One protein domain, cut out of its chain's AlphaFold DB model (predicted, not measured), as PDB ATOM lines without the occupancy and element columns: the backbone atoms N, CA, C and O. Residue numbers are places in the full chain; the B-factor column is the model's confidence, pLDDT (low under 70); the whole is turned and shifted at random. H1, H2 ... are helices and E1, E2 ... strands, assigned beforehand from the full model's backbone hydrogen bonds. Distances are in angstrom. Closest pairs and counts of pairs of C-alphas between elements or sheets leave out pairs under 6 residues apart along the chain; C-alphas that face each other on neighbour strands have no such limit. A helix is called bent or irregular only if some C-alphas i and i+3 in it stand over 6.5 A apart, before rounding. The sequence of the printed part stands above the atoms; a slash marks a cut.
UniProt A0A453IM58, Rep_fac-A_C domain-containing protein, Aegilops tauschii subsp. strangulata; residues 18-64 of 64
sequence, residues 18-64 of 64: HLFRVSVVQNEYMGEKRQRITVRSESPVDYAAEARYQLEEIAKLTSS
ATOM      1  N   HIS A  18     131.076 145.710 -18.099       89.25
ATOM      2  CA  HIS A  18     131.033 146.192 -16.720       89.25
ATOM      3  C   HIS A  18     131.903 145.296 -15.832       89.25
ATOM      4  O   HIS A  18     131.967 144.080 -16.037       89.25
ATOM      5  N   LEU A  19     132.531 145.881 -14.812       89.94
ATOM      6  CA  LEU A  19     133.160 145.132 -13.731       89.94
ATOM      7  C   LEU A  19     132.107 144.748 -12.693       89.94
ATOM      8  O   LEU A  19     131.473 145.603 -12.074       89.94
ATOM      9  N   PHE A  20     131.976 143.449 -12.437       93.88
ATOM     10  CA  PHE A  20     131.076 142.930 -11.415       93.88
ATOM     11  C   PHE A  20     131.844 142.251 -10.290       93.88
ATOM     12  O   PHE A  20     132.628 141.328 -10.514       93.88
ATOM     13  N   ARG A  21     131.537 142.624  -9.047       95.25
ATOM     14  CA  ARG A  21     131.910 141.807  -7.891       95.25
ATOM     15  C   ARG A  21     130.859 140.726  -7.725       95.25
ATOM     16  O   ARG A  21     129.701 141.041  -7.460       95.25
ATOM     17  N   VAL A  22     131.244 139.460  -7.837       96.19
ATOM     18  CA  VAL A  22     130.302 138.336  -7.760       96.19
ATOM     19  C   VAL A  22     130.530 137.470  -6.526       96.19
ATOM     20  O   VAL A  22     131.650 137.317  -6.046       96.19
ATOM     21  N   SER A  23     129.450 136.887  -6.007       96.25
ATOM     22  CA  SER A  23     129.499 135.784  -5.046       96.25
ATOM     23  C   SER A  23     128.893 134.535  -5.668       96.25
ATOM     24  O   SER A  23     127.831 134.619  -6.286       96.25
ATOM     25  N   VAL A  24     129.532 133.389  -5.452       95.38
ATOM     26  CA  VAL A  24     129.088 132.093  -5.972       95.38
ATOM     27  C   VAL A  24     128.645 131.214  -4.809       95.38
ATOM     28  O   VAL A  24     129.362 131.090  -3.819       95.38
ATOM     29  N   VAL A  25     127.455 130.625  -4.916       94.81
ATOM     30  CA  VAL A  25     126.902 129.693  -3.920       94.81
ATOM     31  C   VAL A  25     126.276 128.507  -4.642       94.81
ATOM     32  O   VAL A  25     125.631 128.678  -5.674       94.81
ATOM     33  N   GLN A  26     126.443 127.300  -4.109       92.44
ATOM     34  CA  GLN A  26     125.750 126.115  -4.604       92.44
ATOM     35  C   GLN A  26     124.371 126.016  -3.946       92.44
ATOM     36  O   GLN A  26     124.271 125.942  -2.725       92.44
ATOM     37  N   ASN A  27     123.316 126.016  -4.757       91.00
ATOM     38  CA  ASN A  27     121.946 125.794  -4.315       91.00
ATOM     39  C   ASN A  27     121.494 124.399  -4.758       91.00
ATOM     40  O   ASN A  27     121.804 123.971  -5.868       91.00
ATOM     41  N   GLU A  28     120.726 123.720  -3.914       90.00
ATOM     42  CA  GLU A  28     120.062 122.467  -4.258       90.00
ATOM     43  C   GLU A  28     118.550 122.670  -4.201       90.00
ATOM     44  O   GLU A  28     118.020 123.150  -3.197       90.00
ATOM     45  N   TYR A  29     117.860 122.347  -5.291       83.88
ATOM     46  CA  TYR A  29     116.403 122.390  -5.349       83.88
ATOM     47  C   TYR A  29     115.890 121.193  -6.142       83.88
ATOM     48  O   TYR A  29     116.384 120.920  -7.232       83.88
ATOM     49  N   MET A  30     114.914 120.470  -5.583       86.94
ATOM     50  CA  MET A  30     114.352 119.247  -6.177       86.94
ATOM     51  C   MET A  30     115.418 118.207  -6.578       86.94
ATOM     52  O   MET A  30     115.293 117.537  -7.595       86.94
ATOM     53  N   GLY A  31     116.489 118.089  -5.783       87.88
ATOM     54  CA  GLY A  31     117.596 117.156  -6.032       87.88
ATOM     55  C   GLY A  31     118.599 117.607  -7.102       87.88
ATOM     56  O   GLY A  31     119.608 116.936  -7.310       87.88
ATOM     57  N   GLU A  32     118.382 118.753  -7.757       90.44
ATOM     58  CA  GLU A  32     119.362 119.341  -8.668       90.44
ATOM     59  C   GLU A  32     120.254 120.351  -7.950       90.44
ATOM     60  O   GLU A  32     119.787 121.352  -7.398       90.44
ATOM     61  N   LYS A  33     121.569 120.132  -8.031       91.56
ATOM     62  CA  LYS A  33     122.582 121.074  -7.553       91.56
ATOM     63  C   LYS A  33     122.965 122.041  -8.668       91.56
ATOM     64  O   LYS A  33     123.530 121.633  -9.679       91.56
ATOM     65  N   ARG A  34     122.716 123.334  -8.462       91.75
ATOM     66  CA  ARG A  34     123.080 124.410  -9.395       91.75
ATOM     67  C   ARG A  34     123.950 125.448  -8.699       91.75
ATOM     68  O   ARG A  34     123.698 125.825  -7.557       91.75
ATOM     69  N   GLN A  35     124.972 125.941  -9.391       93.31
ATOM     70  CA  GLN A  35     125.733 127.094  -8.915       93.31
ATOM     71  C   GLN A  35     124.969 128.370  -9.260       93.31
ATOM     72  O   GLN A  35     124.616 128.609 -10.413       93.31
ATOM     73  N   ARG A  36     124.705 129.194  -8.251       93.69
ATOM     74  CA  ARG A  36     124.124 130.521  -8.407       93.69
ATOM     75  C   ARG A  36     125.229 131.556  -8.280       93.69
ATOM     76  O   ARG A  36     125.876 131.655  -7.239       93.69
ATOM     77  N   ILE A  37     125.391 132.355  -9.326       95.00
ATOM     78  CA  ILE A  37     126.250 133.537  -9.325       95.00
ATOM     79  C   ILE A  37     125.366 134.743  -9.005       95.00
ATOM     80  O   ILE A  37     124.289 134.905  -9.572       95.00
ATOM     81  N   THR A  38     125.775 135.566  -8.046       96.00
ATOM     82  CA  THR A  38     125.055 136.784  -7.651       96.00
ATOM     83  C   THR A  38     125.996 137.970  -7.719       96.00
ATOM     84  O   THR A  38     127.046 137.960  -7.078       96.00
ATOM     85  N   VAL A  39     125.603 138.998  -8.465       96.12
ATOM     86  CA  VAL A  39     126.308 140.281  -8.505       96.12
ATOM     87  C   VAL A  39     126.071 141.016  -7.183       96.12
ATOM     88  O   VAL A  39     124.936 141.167  -6.738       96.12
ATOM     89  N   ARG A  40     127.153 141.431  -6.527       95.75
ATOM     90  CA  ARG A  40     127.158 142.190  -5.267       95.75
ATOM     91  C   ARG A  40     127.394 143.679  -5.486       95.75
ATOM     92  O   ARG A  40     126.898 144.475  -4.701       95.75
ATOM     93  N   SER A  41     128.146 144.041  -6.519       94.94
ATOM     94  CA  SER A  41     128.356 145.426  -6.944       94.94
ATOM     95  C   SER A  41     128.723 145.482  -8.424       94.94
ATOM     96  O   SER A  41     129.259 144.509  -8.963       94.94
ATOM     97  N   GLU A  42     128.453 146.624  -9.044       93.00
ATOM     98  CA  GLU A  42     128.761 146.950 -10.437       93.00
ATOM     99  C   GLU A  42     129.646 148.206 -10.478       93.00
ATOM    100  O   GLU A  42     129.546 149.063  -9.598       93.00
ATOM    101  N   SER A  43     130.554 148.258 -11.450       90.94
ATOM    102  CA  SER A  43     131.412 149.403 -11.748       90.94
ATOM    103  C   SER A  43     131.663 149.481 -13.257       90.94
ATOM    104  O   SER A  43     131.855 148.436 -13.888       90.94
ATOM    105  N   PRO A  44     131.766 150.686 -13.845       89.50
ATOM    106  CA  PRO A  44     132.218 150.839 -15.222       89.50
ATOM    107  C   PRO A  44     133.672 150.374 -15.384       89.50
ATOM    108  O   PRO A  44     134.458 150.395 -14.431       89.50
ATOM    109  N   VAL A  45     134.021 149.962 -16.604       87.62
ATOM    110  CA  VAL A  45     135.378 149.534 -16.972       87.62
ATOM    111  C   VAL A  45     136.272 150.754 -17.203       87.62
ATOM    112  O   VAL A  45     135.949 151.612 -18.026       87.62
ATOM    113  N   ASP A  46     137.420 150.813 -16.521       89.06
ATOM    114  CA  ASP A  46     138.495 151.767 -16.824       89.06
ATOM    115  C   ASP A  46     139.544 151.101 -17.723       89.06
ATOM    116  O   ASP A  46     140.515 150.496 -17.260       89.06
ATOM    117  N   TYR A  47     139.347 151.233 -19.034       86.50
ATOM    118  CA  TYR A  47     140.235 150.644 -20.035       86.50
ATOM    119  C   TYR A  47     141.678 151.151 -19.946       86.50
ATOM    120  O   TYR A  47     142.604 150.419 -20.290       86.50
ATOM    121  N   ALA A  48     141.893 152.396 -19.510       89.50
ATOM    122  CA  ALA A  48     143.237 152.956 -19.419       89.50
ATOM    123  C   ALA A  48     144.008 152.316 -18.258       89.50
ATOM    124  O   ALA A  48     145.187 151.983 -18.413       89.50
ATOM    125  N   ALA A  49     143.344 152.120 -17.117       87.62
ATOM    126  CA  ALA A  49     143.917 151.405 -15.986       87.62
ATOM    127  C   ALA A  49     144.142 149.917 -16.308       87.62
ATOM    128  O   ALA A  49     145.232 149.403 -16.048       87.62
ATOM    129  N   GLU A  50     143.170 149.242 -16.935       85.62
ATOM    130  CA  GLU A  50     143.298 147.828 -17.318       85.62
ATOM    131  C   GLU A  50     144.428 147.591 -18.326       85.62
ATOM    132  O   GLU A  50     145.218 146.665 -18.152       85.62
ATOM    133  N   ALA A  51     144.555 148.440 -19.350       89.88
ATOM    134  CA  ALA A  51     145.613 148.307 -20.350       89.88
ATOM    135  C   ALA A  51     147.010 148.495 -19.740       89.88
ATOM    136  O   ALA A  51     147.933 147.750 -20.072       89.88
ATOM    137  N   ARG A  52     147.176 149.460 -18.821       91.88
ATOM    138  CA  ARG A  52     148.444 149.647 -18.094       91.88
ATOM    139  C   ARG A  52     148.783 148.424 -17.255       91.88
ATOM    140  O   ARG A  52     149.893 147.914 -17.368       91.88
ATOM    141  N   TYR A  53     147.818 147.927 -16.484       89.75
ATOM    142  CA  TYR A  53     147.998 146.725 -15.677       89.75
ATOM    143  C   TYR A  53     148.401 145.518 -16.541       89.75
ATOM    144  O   TYR A  53     149.363 144.825 -16.225       89.75
ATOM    145  N   GLN A  54     147.730 145.298 -17.676       90.94
ATOM    146  CA  GLN A  54     148.074 144.209 -18.596       90.94
ATOM    147  C   GLN A  54     149.497 144.339 -19.155       90.94
ATOM    148  O   GLN A  54     150.225 143.348 -19.197       90.94
ATOM    149  N   LEU A  55     149.914 145.542 -19.560       94.25
ATOM    150  CA  LEU A  55     151.275 145.783 -20.051       94.25
ATOM    151  C   LEU A  55     152.332 145.519 -18.972       94.25
ATOM    152  O   LEU A  55     153.375 144.943 -19.277       94.25
ATOM    153  N   GLU A  56     152.061 145.898 -17.722       93.62
ATOM    154  CA  GLU A  56     152.941 145.607 -16.586       93.62
ATOM    155  C   GLU A  56     153.072 144.099 -16.332       93.62
ATOM    156  O   GLU A  56     154.183 143.602 -16.145       93.62
ATOM    157  N   GLU A  57     151.966 143.354 -16.370       93.62
ATOM    158  CA  GLU A  57     151.986 141.897 -16.192       93.62
ATOM    159  C   GLU A  57     152.725 141.186 -17.338       93.62
ATOM    160  O   GLU A  57     153.524 140.281 -17.091       93.62
ATOM    161  N   ILE A  58     152.537 141.632 -18.586       94.25
ATOM    162  CA  ILE A  58     153.284 141.110 -19.742       94.25
ATOM    163  C   ILE A  58     154.782 141.378 -19.576       94.25
ATOM    164  O   ILE A  58     155.589 140.477 -19.799       94.25
ATOM    165  N   ALA A  59     155.162 142.588 -19.157       92.50
ATOM    166  CA  ALA A  59     156.562 142.940 -18.942       92.50
ATOM    167  C   ALA A  59     157.221 142.070 -17.857       92.50
ATOM    168  O   ALA A  59     158.369 141.660 -18.013       92.50
ATOM    169  N   LYS A  60     156.497 141.730 -16.779       93.62
ATOM    170  CA  LYS A  60     156.993 140.800 -15.749       93.62
ATOM    171  C   LYS A  60     157.248 139.407 -16.327       93.62
ATOM    172  O   LYS A  60     158.307 138.835 -16.071       93.62
ATOM    173  N   LEU A  61     156.321 138.894 -17.138       92.56
ATOM    174  CA  LEU A  61     156.426 137.569 -17.759       92.56
ATOM    175  C   LEU A  61     157.568 137.465 -18.779       92.56
ATOM    176  O   LEU A  61     158.176 136.407 -18.880       92.56
ATOM    177  N   THR A  62     157.873 138.534 -19.521       87.69
ATOM    178  CA  THR A  62     158.964 138.543 -20.518       87.69
ATOM    179  C   THR A  62     160.340 138.845 -19.925       87.69
ATOM    180  O   THR A  62     161.348 138.646 -20.598       87.69
ATOM    181  N   SER A  63     160.389 139.332 -18.682       71.81
ATOM    182  CA  SER A  63     161.629 139.569 -17.932       71.81
ATOM    183  C   SER A  63     162.132 138.353 -17.137       71.81
ATOM    184  O   SER A  63     163.198 138.443 -16.525       71.81
ATOM    185  N   SER A  64     161.371 137.247 -17.132       52.25
ATOM    186  CA  SER A  64     161.741 135.943 -16.548       52.25
ATOM    187  C   SER A  64     162.325 135.014 -17.608       52.25
ATOM    188  O   SER A  64     163.262 134.262 -17.264       52.25
TER     189      SER A  64
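Overview. This is residues 18 to 64 of the 64 residues of the protein "Rep_fac-A_C domain-containing protein" of Aegilops tauschii subsp. strangulata (UniProt A0A453IM58). A long, bent two-stranded hairpin, E1 and E2, makes one arm of a wide V, and a single helix, H1, makes the other, with the corner at residues 45 and 46. The helix does not fold back over the hairpin: residues 47 to 64, of which 47 to 62 belong to H1, stand free. The printed part has 47 residues, with two named strands and one named helix in the order E1, E2, H1; the sheet, in the order E1 - E2, is antiparallel and the class is mixed, helices and strands. The whole is extended, with a radius of gyration of the C-alphas of 17.6 A, and flat, spanning 52 by 28 by 9 A.

Arrangement. E1, residues 18 to 29, and E2, residues 32 to 44, form a hairpin, antiparallel with 162 degrees between their directions. C-alphas 18 and 44 face each other at 5.0 A, as do C-alphas 29 and 32 at 5.4 A. N 19 and O 43, 2.8 A apart, and N 34 and O 27, 2.8 A apart, are within hydrogen-bond range. E1 bends by 62 degrees at residue 21, and E2 bends by 56 degrees at residue 41. H1, residues 47 to 62, is apart from E1. In H1 every O i to N i+4 pair is within hydrogen-bond range.

Along the chain. E1 begins at C-alpha 18 (131.033, 146.192, -16.720) and is 30.2 A long from first to last C-alpha. E2 measures 34.6 A and ends at C-alpha 44 (132.218, 150.839, -15.222). H1, 22.3 A long and not bent, ends at C-alpha 62 (158.964, 138.543, -20.518).

Size, cuts and confidence. The two C-alphas farthest apart are those of Met 30 and Ser 63, at 52.8 A. The printed part has no cut, and the links E1 to E2 and E2 to H1 are tight. The mean pLDDT of the printed part is 90.4; residue 64, the chain's last, is under 70.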